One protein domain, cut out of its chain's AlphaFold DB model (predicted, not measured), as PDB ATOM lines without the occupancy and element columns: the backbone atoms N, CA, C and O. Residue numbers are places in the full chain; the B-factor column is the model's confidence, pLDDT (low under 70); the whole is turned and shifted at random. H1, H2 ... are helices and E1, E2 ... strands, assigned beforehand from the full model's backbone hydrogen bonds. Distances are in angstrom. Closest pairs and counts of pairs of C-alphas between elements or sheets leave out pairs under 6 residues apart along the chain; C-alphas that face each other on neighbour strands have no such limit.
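Overview. This is residues 150 to 246 and 253 to 269 of the 539 residues of the protein "Acetyltransferase (GNAT) domain-containing protein" of Cohnella sp. OV330 (UniProt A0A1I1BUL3). A parallel sheet of four strands, in the order E3, E4, E5, E6, has H3 over one face; the antiparallel hairpin of E1 and E2 stands beyond the E3 edge, apart from the sheet. H2 sits between E1 and H3, and H1 is beside E3. The printed part has 114 residues with three named helices and six named strands, in chain order E1 E2 E3 H1 H2 E4 H3 E5 E6, class mixed. It is compact, radius of gyration of the C-alphas 13.5 A, spanning 41 by 30 by 24 A.

Arrangement. Within hydrogen-bond range are N 180 of E3, residues 177 to 181, and O 220 of E4, residues 218 to 223, at 2.8 A. So are N 221 and O 241 of E5, residues 237 to 244, at 2.8 A, and N 242 and O 263 of E6, residues 259 to 266, at 2.8 A. H3, residues 227 to 234, is on the sheet at a height of 8.4 A; Ala 232 and Leu 259 of E6 have the closest C-alphas, 6.9 A. E4, H3 and E5 form a strand-helix-strand unit, two parallel neighbour strands joined through a helix, with a right-handed crossover; E3, H1, H2 and E4 form another, with H1 at residues 183 to 188 and H2 at 201 to 206. H2 touches H3, closest C-alphas Trp 201 and Phe 228, 6.2 A, at a steep tilt of 42 degrees, the same way. H1 only grazes the sheet, with residues 185 to 188. In the hairpin of E1, residues 155 to 159, and E2, residues 167 to 171, N 157 and O 169 are within range at 2.8 A. O i to N i+4 pairs within range number 0 of 2 in H1 and H2, each with 2 of 3 for i+3, and 3 of 4 in H3.

Along the chain. E1 begins at C-alpha 155 (10.001, 9.245, -45.053); E6, 18.9 A long, ends at C-alpha 266 (-7.839, 24.664, -69.567). E5 is 17.6 A long, E4 16.4 A and H3 12.1 A.

Size, cuts and confidence. The C-alphas farthest apart, of Ala 211 and Tyr 269, are 41.2 A apart. Residues 247 to 252 are not printed, with 16.0 A between C-alphas 246 and 253. The links H1 to H2 and H2 to E4 are long. Residues 150 and 210 to 212 have pLDDT under 70.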
ATOM      1  N   SER A 150       8.812  -2.733 -52.256       68.62
ATOM      2  CA  SER A 150       8.049  -1.484 -52.392       68.62
ATOM      3  C   SER A 150       8.087  -0.639 -51.118       68.62
ATOM      4  O   SER A 150       7.884  -1.144 -50.008       68.62
ATOM      5  N   ILE A 151       8.312   0.658 -51.290       79.88
ATOM      6  CA  ILE A 151       8.388   1.649 -50.223       79.88
ATOM      7  C   ILE A 151       6.967   1.995 -49.770       79.88
ATOM      8  O   ILE A 151       6.120   2.385 -50.573       79.88
ATOM      9  N   ARG A 152       6.713   1.839 -48.467       76.88
ATOM     10  CA  ARG A 152       5.402   2.099 -47.832       76.88
ATOM     11  C   ARG A 152       5.488   2.986 -46.593       76.88
ATOM     12  O   ARG A 152       4.466   3.413 -46.066       76.88
ATOM     13  N   GLY A 153       6.702   3.146 -46.072       73.25
ATOM     14  CA  GLY A 153       6.955   3.894 -44.853       73.25
ATOM     15  C   GLY A 153       6.877   5.389 -45.105       73.25
ATOM     16  O   GLY A 153       7.151   5.864 -46.205       73.25
ATOM     17  N   GLU A 154       6.525   6.124 -44.060       85.75
ATOM     18  CA  GLU A 154       6.752   7.563 -44.022       85.75
ATOM     19  C   GLU A 154       8.249   7.844 -44.164       85.75
ATOM     20  O   GLU A 154       9.092   7.099 -43.648       85.75
ATOM     21  N   GLY A 155       8.598   8.925 -44.852       90.00
ATOM     22  CA  GLY A 155      10.001   9.245 -45.053       90.00
ATOM     23  C   GLY A 155      10.258  10.303 -46.105       90.00
ATOM     24  O   GLY A 155       9.349  10.855 -46.721       90.00
ATOM     25  N   ARG A 156      11.548  10.586 -46.286       94.62
ATOM     26  CA  ARG A 156      12.069  11.475 -47.321       94.62
ATOM     27  C   ARG A 156      12.898  10.638 -48.281       94.62
ATOM     28  O   ARG A 156      13.895  10.049 -47.869       94.62
ATOM     29  N   TYR A 157      12.487  10.595 -49.537       93.38
ATOM     30  CA  TYR A 157      13.059   9.732 -50.562       93.38
ATOM     31  C   TYR A 157      13.633  10.589 -51.680       93.38
ATOM     32  O   TYR A 157      12.937  11.442 -52.224       93.38
ATOM     33  N   SER A 158      14.903  10.380 -52.019       93.00
ATOM     34  CA  SER A 158      15.470  10.978 -53.228       93.00
ATOM     35  C   SER A 158      14.918  10.232 -54.442       93.00
ATOM     36  O   SER A 158      14.923   9.002 -54.445       93.00
ATOM     37  N   ILE A 159      14.398  10.968 -55.422       92.69
ATOM     38  CA  ILE A 159      13.785  10.415 -56.633       92.69
ATOM     39  C   ILE A 159      14.331  11.099 -57.886       92.69
ATOM     40  O   ILE A 159      14.718  12.274 -57.863       92.69
ATOM     41  N   ASP A 160      14.284  10.371 -58.998       89.69
ATOM     42  CA  ASP A 160      14.903  10.765 -60.266       89.69
ATOM     43  C   ASP A 160      13.921  11.469 -61.218       89.69
ATOM     44  O   ASP A 160      13.949  11.268 -62.426       89.69
ATOM     45  N   LEU A 161      13.035  12.311 -60.675       92.69
ATOM     46  CA  LEU A 161      11.848  12.819 -61.380       92.69
ATOM     47  C   LEU A 161      12.150  13.537 -62.708       92.69
ATOM     48  O   LEU A 161      11.451  13.327 -63.694       92.69
ATOM     49  N   THR A 162      13.176  14.392 -62.740       91.94
ATOM     50  CA  THR A 162      13.632  15.098 -63.957       91.94
ATOM     51  C   THR A 162      15.109  14.822 -64.259       91.94
ATOM     52  O   THR A 162      15.753  15.566 -64.997       91.94
ATOM     53  N   GLY A 163      15.682  13.799 -63.621       82.06
ATOM     54  CA  GLY A 163      17.111  13.491 -63.624       82.06
ATOM     55  C   GLY A 163      17.584  12.934 -62.274       82.06
ATOM     56  O   GLY A 163      16.857  13.060 -61.284       82.06
ATOM     57  N   PRO A 164      18.794  12.346 -62.207       83.31
ATOM     58  CA  PRO A 164      19.277  11.639 -61.020       83.31
ATOM     59  C   PRO A 164      19.285  12.503 -59.753       83.31
ATOM     60  O   PRO A 164      19.883  13.580 -59.736       83.31
ATOM     61  N   GLY A 165      18.621  12.037 -58.696       83.38
ATOM     62  CA  GLY A 165      18.514  12.693 -57.392       83.38
ATOM     63  C   GLY A 165      17.876  14.083 -57.422       83.38
ATOM     64  O   GLY A 165      18.072  14.863 -56.490       83.38
ATOM     65  N   SER A 166      17.148  14.420 -58.491       92.62
ATOM     66  CA  SER A 166      16.656  15.779 -58.745       92.62
ATOM     67  C   SER A 166      15.663  16.282 -57.696       92.62
ATOM     68  O   SER A 166      15.581  17.488 -57.474       92.62
ATOM     69  N   HIS A 167      14.915  15.382 -57.051       96.50
ATOM     70  CA  HIS A 167      13.840  15.754 -56.133       96.50
ATOM     71  C   HIS A 167      13.863  14.924 -54.848       96.50
ATOM     72  O   HIS A 167      14.401  13.819 -54.791       96.50
ATOM     73  N   THR A 168      13.254  15.472 -53.795       95.81
ATOM     74  CA  THR A 168      12.979  14.746 -52.551       95.81
ATOM     75  C   THR A 168      11.477  14.614 -52.371       95.81
ATOM     76  O   THR A 168      10.806  15.604 -52.092       95.81
ATOM     77  N   LEU A 169      10.967  13.393 -52.487       95.38
ATOM     78  CA  LEU A 169       9.590  13.056 -52.171       95.38
ATOM     79  C   LEU A 169       9.421  12.873 -50.662       95.38
ATOM     80  O   LEU A 169      10.207  12.170 -50.027       95.38
ATOM     81  N   VAL A 170       8.383  13.482 -50.096       93.38
ATOM     82  CA  VAL A 170       7.983  13.280 -48.700       93.38
ATOM     83  C   VAL A 170       6.719  12.433 -48.683       93.38
ATOM     84  O   VAL A 170       5.715  12.824 -49.267       93.38
ATOM     85  N   LEU A 171       6.776  11.277 -48.025       89.25
ATOM     86  CA  LEU A 171       5.606  10.433 -47.798       89.25
ATOM     87  C   LEU A 171       5.114  10.589 -46.367       89.25
ATOM     88  O   LEU A 171       5.875  10.385 -45.420       89.25
ATOM     89  N   GLU A 172       3.828  10.899 -46.237       86.31
ATOM     90  CA  GLU A 172       3.116  11.028 -44.970       86.31
ATOM     91  C   GLU A 172       2.033   9.952 -44.840       86.31
ATOM     92  O   GLU A 172       1.487   9.443 -45.827       86.31
ATOM     93  N   ARG A 173       1.693   9.592 -43.600       80.38
ATOM     94  CA  ARG A 173       0.721   8.531 -43.338       80.38
ATOM     95  C   ARG A 173      -0.656   8.892 -43.869       80.38
ATOM     96  O   ARG A 173      -1.198   9.943 -43.545       80.38
ATOM     97  N   GLY A 174      -1.269   7.967 -44.600       75.31
ATOM     98  CA  GLY A 174      -2.643   8.130 -45.078       75.31
ATOM     99  C   GLY A 174      -2.799   9.148 -46.211       75.31
ATOM    100  O   GLY A 174      -3.911   9.325 -46.698       75.31
ATOM    101  N   VAL A 175      -1.709   9.769 -46.674       82.88
ATOM    102  CA  VAL A 175      -1.731  10.676 -47.822       82.88
ATOM    103  C   VAL A 175      -1.560   9.858 -49.101       82.88
ATOM    104  O   VAL A 175      -0.482   9.358 -49.412       82.88
ATOM    105  N   GLY A 176      -2.657   9.683 -49.838       84.62
ATOM    106  CA  GLY A 176      -2.677   9.006 -51.142       84.62
ATOM    107  C   GLY A 176      -2.494   9.941 -52.340       84.62
ATOM    108  O   GLY A 176      -2.544   9.470 -53.476       84.62
ATOM    109  N   SER A 177      -2.343  11.245 -52.099       92.06
ATOM    110  CA  SER A 177      -2.253  12.280 -53.127       92.06
ATOM    111  C   SER A 177      -0.818  12.740 -53.369       92.06
ATOM    112  O   SER A 177      -0.013  12.748 -52.440       92.06
ATOM    113  N   LEU A 178      -0.530  13.174 -54.593       96.19
ATOM    114  CA  LEU A 178       0.713  13.848 -54.951       96.19
ATOM    115  C   LEU A 178       0.429  15.012 -55.902       96.19
ATOM    116  O   LEU A 178      -0.236  14.830 -56.922       96.19
ATOM    117  N   SER A 179       0.973  16.184 -55.587       97.88
ATOM    118  CA  SER A 179       0.873  17.389 -56.410       97.88
ATOM    119  C   SER A 179       2.234  17.778 -56.991       97.88
ATOM    120  O   SER A 179       3.203  17.964 -56.258       97.88
ATOM    121  N   ILE A 180       2.312  17.938 -58.309       98.38
ATOM    122  CA  ILE A 180       3.525  18.292 -59.053       98.38
ATOM    123  C   ILE A 180       3.244  19.539 -59.894       98.38
ATOM    124  O   ILE A 180       2.221  19.619 -60.572       98.38
ATOM    125  N   GLY A 181       4.142  20.518 -59.903       97.50
ATOM    126  CA  GLY A 181       3.979  21.658 -60.805       97.50
ATOM    127  C   GLY A 181       5.020  22.757 -60.635       97.50
ATOM    128  O   GLY A 181       6.012  22.567 -59.941       97.50
ATOM    129  N   PRO A 182       4.836  23.917 -61.273       95.62
ATOM    130  CA  PRO A 182       5.814  24.998 -61.255       95.62
ATOM    131  C   PRO A 182       5.987  25.643 -59.880       95.62
ATOM    132  O   PRO A 182       5.092  25.639 -59.035       95.62
ATOM    133  N   SER A 183       7.147  26.270 -59.674       92.88
ATOM    134  CA  SER A 183       7.541  26.894 -58.401       92.88
ATOM    135  C   SER A 183       6.551  27.939 -57.874       92.88
ATOM    136  O   SER A 183       6.421  28.098 -56.660       92.88
ATOM    137  N   HIS A 184       5.810  28.619 -58.755       87.69
ATOM    138  CA  HIS A 184       4.803  29.607 -58.358       87.69
ATOM    139  C   HIS A 184       3.615  28.997 -57.597       87.69
ATOM    140  O   HIS A 184       2.922  29.722 -56.890       87.69
ATOM    141  N   LEU A 185       3.390  27.679 -57.683       88.00
ATOM    142  CA  LEU A 185       2.376  27.001 -56.870       88.00
ATOM    143  C   LEU A 185       2.754  26.952 -55.383       88.00
ATOM    144  O   LEU A 185       1.891  26.706 -54.536       88.00
ATOM    145  N   GLY A 186       4.022  27.199 -55.037       90.75
ATOM    146  CA  GLY A 186       4.487  27.229 -53.654       90.75
ATOM    147  C   GLY A 186       4.079  25.962 -52.904       90.75
ATOM    148  O   GLY A 186       4.329  24.854 -53.366       90.75
ATOM    149  N   LYS A 187       3.394  26.114 -51.766       88.19
ATOM    150  CA  LYS A 187       2.948  24.987 -50.924       88.19
ATOM    151  C   LYS A 187       1.795  24.158 -51.507       88.19
ATOM    152  O   LYS A 187       1.395  23.192 -50.872       88.19
ATOM    153  N   LYS A 188       1.224  24.546 -52.654       88.50
ATOM    154  CA  LYS A 188       0.170  23.770 -53.334       88.50
ATOM    155  C   LYS A 188       0.738  22.602 -54.151       88.50
ATOM    156  O   LYS A 188      -0.032  21.754 -54.579       88.50
ATOM    157  N   ALA A 189       2.052  22.570 -54.383       95.06
ATOM    158  CA  ALA A 189       2.742  21.453 -55.018       95.06
ATOM    159  C   ALA A 189       3.734  20.825 -54.031       95.06
ATOM    160  O   ALA A 189       4.472  21.540 -53.349       95.06
ATOM    161  N   ASP A 190       3.755  19.495 -53.987       96.69
ATOM    162  CA  ASP A 190       4.697  18.705 -53.195       96.69
ATOM    163  C   ASP A 190       6.063  18.637 -53.889       96.69
ATOM    164  O   ASP A 190       7.105  18.643 -53.233       96.69
ATOM    165  N   LEU A 191       6.055  18.593 -55.227       97.62
ATOM    166  CA  LEU A 191       7.244  18.540 -56.076       97.62
ATOM    167  C   LEU A 191       7.214  19.678 -57.102       97.62
ATOM    168  O   LEU A 191       6.252  19.821 -57.860       97.62
ATOM    169  N   HIS A 192       8.284  20.476 -57.145       97.94
ATOM    170  CA  HIS A 192       8.394  21.605 -58.070       97.94
ATOM    171  C   HIS A 192       9.211  21.261 -59.309       97.94
ATOM    172  O   HIS A 192      10.403  21.003 -59.196       97.94
ATOM    173  N   VAL A 193       8.601  21.355 -60.488       97.44
ATOM    174  CA  VAL A 193       9.248  21.106 -61.789       97.44
ATOM    175  C   VAL A 193       9.134  22.329 -62.698       97.44
ATOM    176  O   VAL A 193       8.273  23.183 -62.493       97.44
ATOM    177  N   ALA A 194       9.989  22.443 -63.718       96.06
ATOM    178  CA  ALA A 194       9.786  23.470 -64.739       96.06
ATOM    179  C   ALA A 194       8.485  23.194 -65.530       96.06
ATOM    180  O   ALA A 194       8.149  22.026 -65.736       96.06
ATOM    181  N   PRO A 195       7.764  24.237 -65.989       93.50
ATOM    182  CA  PRO A 195       6.549  24.117 -66.805       93.50
ATOM    183  C   PRO A 195       6.614  23.107 -67.957       93.50
ATOM    184  O   PRO A 195       5.634  22.414 -68.225       93.50
ATOM    185  N   ASP A 196       7.765  23.048 -68.622       93.62
ATOM    186  CA  ASP A 196       8.071  22.254 -69.811       93.62
ATOM    187  C   ASP A 196       8.966  21.037 -69.521       93.62
ATOM    188  O   ASP A 196       9.443  20.367 -70.442       93.62
ATOM    189  N   ALA A 197       9.214  20.736 -68.242       94.81
ATOM    190  CA  ALA A 197      10.037  19.603 -67.852       94.81
ATOM    191  C   ALA A 197       9.389  18.281 -68.277       94.81
ATOM    192  O   ALA A 197       8.216  18.033 -68.001       94.81
ATOM    193  N   ARG A 198      10.198  17.394 -68.864       94.12
ATOM    194  CA  ARG A 198       9.836  15.981 -69.017       94.12
ATOM    195  C   ARG A 198       9.909  15.292 -67.662       94.12
ATOM    196  O   ARG A 198      10.903  15.452 -66.952       94.12
ATOM    197  N   ILE A 199       8.880  14.519 -67.339       96.19
ATOM    198  CA  ILE A 199       8.761  13.812 -66.063       96.19
ATOM    199  C   ILE A 199       8.965  12.318 -66.292       96.19
ATOM    200  O   ILE A 199       8.297  11.706 -67.126       96.19
ATOM    201  N   ASP A 200       9.866  11.715 -65.520       92.62
ATOM    202  CA  ASP A 200       9.911  10.264 -65.393       92.62
ATOM    203  C   ASP A 200       8.860   9.810 -64.373       92.62
ATOM    204  O   ASP A 200       9.081   9.812 -63.163       92.62
ATOM    205  N   TRP A 201       7.686   9.429 -64.870       95.06
ATOM    206  CA  TRP A 201       6.582   8.944 -64.040       95.06
ATOM    207  C   TRP A 201       6.852   7.569 -63.412       95.06
ATOM    208  O   TRP A 201       6.220   7.215 -62.417       95.06
ATOM    209  N   THR A 202       7.801   6.794 -63.950       90.75
ATOM    210  CA  THR A 202       8.087   5.428 -63.480       90.75
ATOM    211  C   THR A 202       8.786   5.405 -62.125       90.75
ATOM    212  O   THR A 202       8.737   4.397 -61.422       90.75
ATOM    213  N   VAL A 203       9.348   6.538 -61.682       89.81
ATOM    214  CA  VAL A 203       9.920   6.679 -60.332       89.81
ATOM    215  C   VAL A 203       8.903   6.326 -59.241       89.81
ATOM    216  O   VAL A 203       9.283   5.860 -58.165       89.81
ATOM    217  N   PHE A 204       7.606   6.492 -59.527       93.12
ATOM    218  CA  PHE A 204       6.524   6.196 -58.595       93.12
ATOM    219  C   PHE A 204       6.152   4.706 -58.514       93.12
ATOM    220  O   PHE A 204       5.459   4.310 -57.580       93.12
ATOM    221  N   ASP A 205       6.643   3.854 -59.421       87.12
ATOM    222  CA  ASP A 205       6.313   2.418 -59.452       87.12
ATOM    223  C   ASP A 205       6.796   1.668 -58.200       87.12
ATOM    224  O   ASP A 205       6.259   0.619 -57.842       87.12
ATOM    225  N   THR A 206       7.801   2.214 -57.510       86.50
ATOM    226  CA  THR A 206       8.366   1.632 -56.287       86.50
ATOM    227  C   THR A 206       7.553   1.936 -55.029       86.50
ATOM    228  O   THR A 206       7.825   1.351 -53.977       86.50
ATOM    229  N   PHE A 207       6.559   2.824 -55.107       87.31
ATOM    230  CA  PHE A 207       5.801   3.291 -53.953       87.31
ATOM    231  C   PHE A 207       4.411   2.666 -53.894       87.31
ATOM    232  O   PHE A 207       3.724   2.452 -54.896       87.31
ATOM    233  N   SER A 208       3.963   2.358 -52.681       83.38
ATOM    234  CA  SER A 208       2.649   1.761 -52.457       83.38
ATOM    235  C   SER A 208       2.012   2.299 -51.192       83.38
ATOM    236  O   SER A 208       2.692   2.685 -50.241       83.38
ATOM    237  N   THR A 209       0.683   2.298 -51.165       79.69
ATOM    238  CA  THR A 209      -0.065   2.614 -49.954       79.69
ATOM    239  C   THR A 209       0.231   1.563 -48.875       79.69
ATOM    240  O   THR A 209       0.686   0.452 -49.182       79.69
ATOM    241  N   PRO A 210      -0.058   1.849 -47.593       69.69
ATOM    242  CA  PRO A 210       0.030   0.836 -46.541       69.69
ATOM    243  C   PRO A 210      -0.779  -0.435 -46.859       69.69
ATOM    244  O   PRO A 210      -0.316  -1.531 -46.552       69.69
ATOM    245  N   ALA A 211      -1.918  -0.280 -47.548       67.81
ATOM    246  CA  ALA A 211      -2.791  -1.351 -48.041       67.81
ATOM    247  C   ALA A 211      -2.309  -1.992 -49.363       67.81
ATOM    248  O   ALA A 211      -3.053  -2.705 -50.024       67.81
ATOM    249  N   GLY A 212      -1.084  -1.710 -49.809       69.81
ATOM    250  CA  GLY A 212      -0.453  -2.385 -50.946       69.81
ATOM    251  C   GLY A 212      -0.869  -1.911 -52.342       69.81
ATOM    252  O   GLY A 212      -0.218  -2.280 -53.317       69.81
ATOM    253  N   SER A 213      -1.879  -1.048 -52.465       73.81
ATOM    254  CA  SER A 213      -2.235  -0.426 -53.748       73.81
ATOM    255  C   SER A 213      -1.117   0.486 -54.273       73.81
ATOM    256  O   SER A 213      -0.376   1.064 -53.469       73.81
ATOM    257  N   PRO A 214      -1.016   0.695 -55.598       83.69
ATOM    258  CA  PRO A 214      -0.059   1.639 -56.161       83.69
ATOM    259  C   PRO A 214      -0.232   3.052 -55.579       83.69
ATOM    260  O   PRO A 214      -1.349   3.566 -55.494       83.69
ATOM    261  N   TRP A 215       0.872   3.691 -55.189       88.44
ATOM    262  CA  TRP A 215       0.901   5.095 -54.762       88.44
ATOM    263  C   TRP A 215       1.615   5.941 -55.829       88.44
ATOM    264  O   TRP A 215       2.544   5.424 -56.452       88.44
ATOM    265  N   PRO A 216       1.183   7.177 -56.130       91.31
ATOM    266  CA  PRO A 216      -0.007   7.864 -55.616       91.31
ATOM    267  C   PRO A 216      -1.313   7.362 -56.261       91.31
ATOM    268  O   PRO A 216      -1.300   6.790 -57.357       91.31
ATOM    269  N   ARG A 217      -2.435   7.566 -55.557       85.50
ATOM    270  CA  ARG A 217      -3.806   7.281 -56.025       85.50
ATOM    271  C   ARG A 217      -4.430   8.502 -56.707       85.50
ATOM    272  O   ARG A 217      -5.024   8.359 -57.772       85.50
ATOM    273  N   TYR A 218      -4.230   9.682 -56.114       91.44
ATOM    274  CA  TYR A 218      -4.713  10.971 -56.614       91.44
ATOM    275  C   TYR A 218      -3.521  11.812 -57.072       91.44
ATOM    276  O   TYR A 218      -2.603  12.065 -56.293       91.44
ATOM    277  N   LEU A 219      -3.511  12.234 -58.328       96.56
ATOM    278  CA  LEU A 219      -2.432  13.040 -58.890       96.56
ATOM    279  C   LEU A 219      -2.950  14.413 -59.289       96.56
ATOM    280  O   LEU A 219      -3.981  14.522 -59.946       96.56
ATOM    281  N   HIS A 220      -2.202  15.450 -58.935       98.38
ATOM    282  CA  HIS A 220      -2.406  16.803 -59.431       98.38
ATOM    283  C   HIS A 220      -1.143  17.231 -60.162       98.38
ATOM    284  O   HIS A 220      -0.060  17.225 -59.582       98.38
ATOM    285  N   TYR A 221      -1.260  17.593 -61.431       98.31
ATOM    286  CA  TYR A 221      -0.126  18.023 -62.231       98.31
ATOM    287  C   TYR A 221      -0.439  19.312 -62.980       98.31
ATOM    288  O   TYR A 221      -1.444  19.398 -63.681       98.31
ATOM    289  N   ALA A 222       0.445  20.298 -62.871       97.88
ATOM    290  CA  ALA A 222       0.431  21.488 -63.712       97.88
ATOM    291  C   ALA A 222       1.724  21.546 -64.534       97.88
ATOM    292  O   ALA A 222       2.816  21.670 -63.978       97.88
ATOM    293  N   GLY A 223       1.602  21.453 -65.855       96.81
ATOM    294  CA  GLY A 223       2.743  21.403 -66.769       96.81
ATOM    295  C   GLY A 223       2.392  20.795 -68.124       96.81
ATOM    296  O   GLY A 223       1.253  20.376 -68.350       96.81
ATOM    297  N   SER A 224       3.349  20.790 -69.050       95.25
ATOM    298  CA  SER A 224       3.121  20.361 -70.436       95.25
ATOM    299  C   SER A 224       3.342  18.863 -70.690       95.25
ATOM    300  O   SER A 224       3.076  18.396 -71.796       95.25
ATOM    301  N   ASP A 225       3.869  18.101 -69.727       96.62
ATOM    302  CA  ASP A 225       4.181  16.682 -69.923       96.62
ATOM    303  C   ASP A 225       2.927  15.794 -69.837       96.62
ATOM    304  O   ASP A 225       2.299  15.653 -68.790       96.62
ATOM    305  N   ALA A 226       2.568  15.149 -70.945       97.19
ATOM    306  CA  ALA A 226       1.456  14.197 -71.000       97.19
ATOM    307  C   ALA A 226       1.898  12.733 -70.786       97.19
ATOM    308  O   ALA A 226       1.113  11.811 -71.016       97.19
ATOM    309  N   GLY A 227       3.140  12.487 -70.350       96.75
ATOM    310  CA  GLY A 227       3.718  11.145 -70.222       96.75
ATOM    311  C   GLY A 227       3.000  10.250 -69.206       96.75
ATOM    312  O   GLY A 227       3.074   9.022 -69.295       96.75
ATOM    313  N   PHE A 228       2.229  10.836 -68.284       97.06
ATOM    314  CA  PHE A 228       1.410  10.076 -67.341       97.06
ATOM    315  C   PHE A 228       0.342   9.227 -68.048       97.06
ATOM    316  O   PHE A 228      -0.040   8.188 -67.515       97.06
ATOM    317  N   PHE A 229      -0.120   9.604 -69.249       97.62
ATOM    318  CA  PHE A 229      -1.045   8.773 -70.026       97.62
ATOM    319  C   PHE A 229      -0.389   7.465 -70.481       97.62
ATOM    320  O   PHE A 229      -1.019   6.405 -70.396       97.62
ATOM    321  N   ASP A 230       0.876   7.510 -70.905       95.75
ATOM    322  CA  ASP A 230       1.645   6.318 -71.276       95.75
ATOM    323  C   ASP A 230       1.953   5.450 -70.057       95.75
ATOM    324  O   ASP A 230       1.783   4.227 -70.088       95.75
ATOM    325  N   TRP A 231       2.334   6.084 -68.950       94.56
ATOM    326  CA  TRP A 231       2.530   5.402 -67.674       94.56
ATOM    327  C   TRP A 231       1.248   4.695 -67.202       94.56
ATOM    328  O   TRP A 231       1.278   3.513 -66.834       94.56
ATOM    329  N   ALA A 232       0.094   5.356 -67.346       93.31
ATOM    330  CA  ALA A 232      -1.211   4.820 -66.977       93.31
ATOM    331  C   ALA A 232      -1.637   3.582 -67.790       93.31
ATOM    332  O   ALA A 232      -2.575   2.882 -67.410       93.31
ATOM    333  N   GLN A 233      -0.975   3.253 -68.906       92.00
ATOM    334  CA  GLN A 233      -1.261   2.012 -69.645       92.00
ATOM    335  C   GLN A 233      -0.864   0.768 -68.830       92.00
ATOM    336  O   GLN A 233      -1.524  -0.281 -68.870       92.00
ATOM    337  N   ARG A 234       0.231   0.875 -68.067       85.38
ATOM    338  CA  ARG A 234       0.814  -0.235 -67.297       85.38
ATOM    339  C   ARG A 234       0.310  -0.272 -65.858       85.38
ATOM    340  O   ARG A 234       0.223  -1.357 -65.289       85.38
ATOM    341  N   ARG A 235      -0.088   0.877 -65.314       82.94
ATOM    342  CA  ARG A 235      -0.490   1.051 -63.917       82.94
ATOM    343  C   ARG A 235      -1.770   1.894 -63.833       82.94
ATOM    344  O   ARG A 235      -1.763   3.004 -64.348       82.94
ATOM    345  N   PRO A 236      -2.849   1.423 -63.189       82.62
ATOM    346  CA  PRO A 236      -4.060   2.224 -63.049       82.62
ATOM    347  C   PRO A 236      -3.814   3.467 -62.185       82.62
ATOM    348  O   PRO A 236      -3.064   3.417 -61.207       82.62
ATOM    349  N   ILE A 237      -4.464   4.570 -62.546       86.00
ATOM    350  CA  ILE A 237      -4.529   5.802 -61.756       86.00
ATOM    351  C   ILE A 237      -6.000   6.042 -61.423       86.00
ATOM    352  O   ILE A 237      -6.867   5.968 -62.296       86.00
ATOM    353  N   GLU A 238      -6.284   6.290 -60.149       87.62
ATOM    354  CA  GLU A 238      -7.658   6.477 -59.690       87.62
ATOM    355  C   GLU A 238      -8.192   7.840 -60.116       87.62
ATOM    356  O   GLU A 238      -9.203   7.912 -60.804       87.62
ATOM    357  N   GLU A 239      -7.469   8.910 -59.800       91.00
ATOM    358  CA  GLU A 239      -7.839  10.263 -60.206       91.00
ATOM    359  C   GLU A 239      -6.611  11.027 -60.689       91.00
ATOM    360  O   GLU A 239      -5.577  11.071 -60.015       91.00
ATOM    361  N   MET A 240      -6.747  11.670 -61.845       97.75
ATOM    362  CA  MET A 240      -5.748  12.575 -62.397       97.75
ATOM    363  C   MET A 240      -6.362  13.956 -62.599       97.75
ATOM    364  O   MET A 240      -7.314  14.104 -63.355       97.75
ATOM    365  N   THR A 241      -5.798  14.976 -61.960       98.56
ATOM    366  CA  THR A 241      -6.075  16.387 -62.239       98.56
ATOM    367  C   THR A 241      -4.906  16.977 -63.004       98.56
ATOM    368  O   THR A 241      -3.776  16.952 -62.523       98.56
ATOM    369  N   TRP A 242      -5.173  17.529 -64.180       98.50
ATOM    370  CA  TRP A 242      -4.166  18.100 -65.055       98.50
ATOM    371  C   TRP A 242      -4.523  19.534 -65.447       98.50
ATOM    372  O   TRP A 242      -5.580  19.794 -66.021       98.50
ATOM    373  N   THR A 243      -3.613  20.461 -65.171       97.81
ATOM    374  CA  THR A 243      -3.629  21.827 -65.700       97.81
ATOM    375  C   THR A 243      -2.568  21.908 -66.802       97.81
ATOM    376  O   THR A 243      -1.401  22.201 -66.510       97.81
ATOM    377  N   PRO A 244      -2.914  21.563 -68.058       97.06
ATOM    378  CA  PRO A 244      -1.961  21.552 -69.155       97.06
ATOM    379  C   PRO A 244      -1.418  22.952 -69.447       97.06
ATOM    380  O   PRO A 244      -2.170  23.903 -69.655       97.06
ATOM    381  N   LEU A 245      -0.093  23.060 -69.544       94.44
ATOM    382  CA  LEU A 245       0.563  24.243 -70.097       94.44
ATOM    383  C   LEU A 245       0.799  24.014 -71.591       94.44
ATOM    384  O   LEU A 245       1.652  23.221 -71.976       94.44
ATOM    385  N   LEU A 246       0.004  24.689 -72.421       95.19
ATOM    386  CA  LEU A 246      -0.075  24.459 -73.867       95.19
ATOM    387  C   LEU A 246       0.575  25.622 -74.635       95.19
ATOM    388  O   LEU A 246      -0.125  26.573 -74.987       95.19
ATOM    389  N   ASP A 253      -3.235  10.693 -77.521       97.88
ATOM    390  CA  ASP A 253      -3.992   9.438 -77.553       97.88
ATOM    391  C   ASP A 253      -3.890   8.723 -76.199       97.88
ATOM    392  O   ASP A 253      -2.913   8.033 -75.916       97.88
ATOM    393  N   ALA A 254      -4.926   8.872 -75.374       97.12
ATOM    394  CA  ALA A 254      -5.038   8.226 -74.070       97.12
ATOM    395  C   ALA A 254      -5.890   6.948 -74.107       97.12
ATOM    396  O   ALA A 254      -6.228   6.398 -73.060       97.12
ATOM    397  N   SER A 255      -6.236   6.428 -75.292       96.25
ATOM    398  CA  SER A 255      -7.189   5.314 -75.429       96.25
ATOM    399  C   SER A 255      -6.758   4.024 -74.729       96.25
ATOM    400  O   SER A 255      -7.597   3.185 -74.407       96.25
ATOM    401  N   ARG A 256      -5.458   3.848 -74.470       95.00
ATOM    402  CA  ARG A 256      -4.904   2.687 -73.750       95.00
ATOM    403  C   ARG A 256      -4.649   2.942 -72.264       95.00
ATOM    404  O   ARG A 256      -4.287   2.007 -71.551       95.00
ATOM    405  N   SER A 257      -4.779   4.183 -71.811       94.06
ATOM    406  CA  SER A 257      -4.532   4.573 -70.425       94.06
ATOM    407  C   SER A 257      -5.608   3.996 -69.503       94.06
ATOM    408  O   SER A 257      -6.769   3.883 -69.886       94.06
ATOM    409  N   LYS A 258      -5.237   3.624 -68.275       89.88
ATOM    410  CA  LYS A 258      -6.162   3.103 -67.259       89.88
ATOM    411  C   LYS A 258      -6.416   4.179 -66.208       89.88
ATOM    412  O   LYS A 258      -5.717   4.243 -65.199       89.88
ATOM    413  N   LEU A 259      -7.399   5.029 -66.482       88.94
ATOM    414  CA  LEU A 259      -7.813   6.143 -65.628       88.94
ATOM    415  C   LEU A 259      -9.264   5.932 -65.197       88.94
ATOM    416  O   LEU A 259     -10.108   5.663 -66.050       88.94
ATOM    417  N   ASN A 260      -9.558   6.061 -63.902       87.69
ATOM    418  CA  ASN A 260     -10.946   6.065 -63.432       87.69
ATOM    419  C   ASN A 260     -11.576   7.462 -63.575       87.69
ATOM    420  O   ASN A 260     -12.627   7.588 -64.206       87.69
ATOM    421  N   GLY A 261     -10.908   8.501 -63.071       91.62
ATOM    422  CA  GLY A 261     -11.314   9.895 -63.227       91.62
ATOM    423  C   GLY A 261     -10.213  10.778 -63.817       91.62
ATOM    424  O   GLY A 261      -9.024  10.616 -63.521       91.62
ATOM    425  N   LEU A 262     -10.615  11.711 -64.680       98.31
ATOM    426  CA  LEU A 262      -9.736  12.696 -65.303       98.31
ATOM    427  C   LEU A 262     -10.349  14.094 -65.188       98.31
ATOM    428  O   LEU A 262     -11.458  14.328 -65.659       98.31
ATOM    429  N   HIS A 263      -9.611  15.031 -64.602       98.62
ATOM    430  CA  HIS A 263      -9.989  16.436 -64.458       98.62
ATOM    431  C   HIS A 263      -8.998  17.285 -65.238       98.62
ATOM    432  O   HIS A 263      -7.795  17.180 -65.021       98.62
ATOM    433  N   ILE A 264      -9.488  18.115 -66.149       98.50
ATOM    434  CA  ILE A 264      -8.664  18.952 -67.018       98.50
ATOM    435  C   ILE A 264      -9.061  20.409 -66.812       98.50
ATOM    436  O   ILE A 264     -10.214  20.772 -67.034       98.50
ATOM    437  N   GLN A 265      -8.100  21.244 -66.428       97.88
ATOM    438  CA  GLN A 265      -8.284  22.689 -66.313       97.88
ATOM    439  C   GLN A 265      -7.576  23.398 -67.468       97.88
ATOM    440  O   GLN A 265      -6.351  23.479 -67.499       97.88
ATOM    441  N   ILE A 266      -8.351  23.925 -68.413       97.06
ATOM    442  CA  ILE A 266      -7.839  24.664 -69.567       97.06
ATOM    443  C   ILE A 266      -7.749  26.149 -69.219       97.06
ATOM    444  O   ILE A 266      -8.758  26.849 -69.130       97.06
ATOM    445  N   GLU A 267      -6.527  26.638 -69.040       92.19
ATOM    446  CA  GLU A 267      -6.262  28.067 -68.858       92.19
ATOM    447  C   GLU A 267      -6.723  28.884 -70.077       92.19
ATOM    448  O   GLU A 267      -6.732  28.347 -71.182       92.19
ATOM    449  N   PRO A 268      -7.059  30.179 -69.941       87.56
ATOM    450  CA  PRO A 268      -7.628  30.987 -71.028       87.56
ATOM    451  C   PRO A 268      -6.621  31.408 -72.116       87.56
ATOM    452  O   PRO A 268      -7.014  31.953 -73.143       87.56
ATOM    453  N   TYR A 269      -5.327  31.112 -71.949       88.06
ATOM    454  CA  TYR A 269      -4.265  31.392 -72.933       88.06
ATOM    455  C   TYR A 269      -3.469  30.136 -73.328       88.06
ATOM    456  O   TYR A 269      -3.330  29.203 -72.533       88.06
TER     457      TYR A 269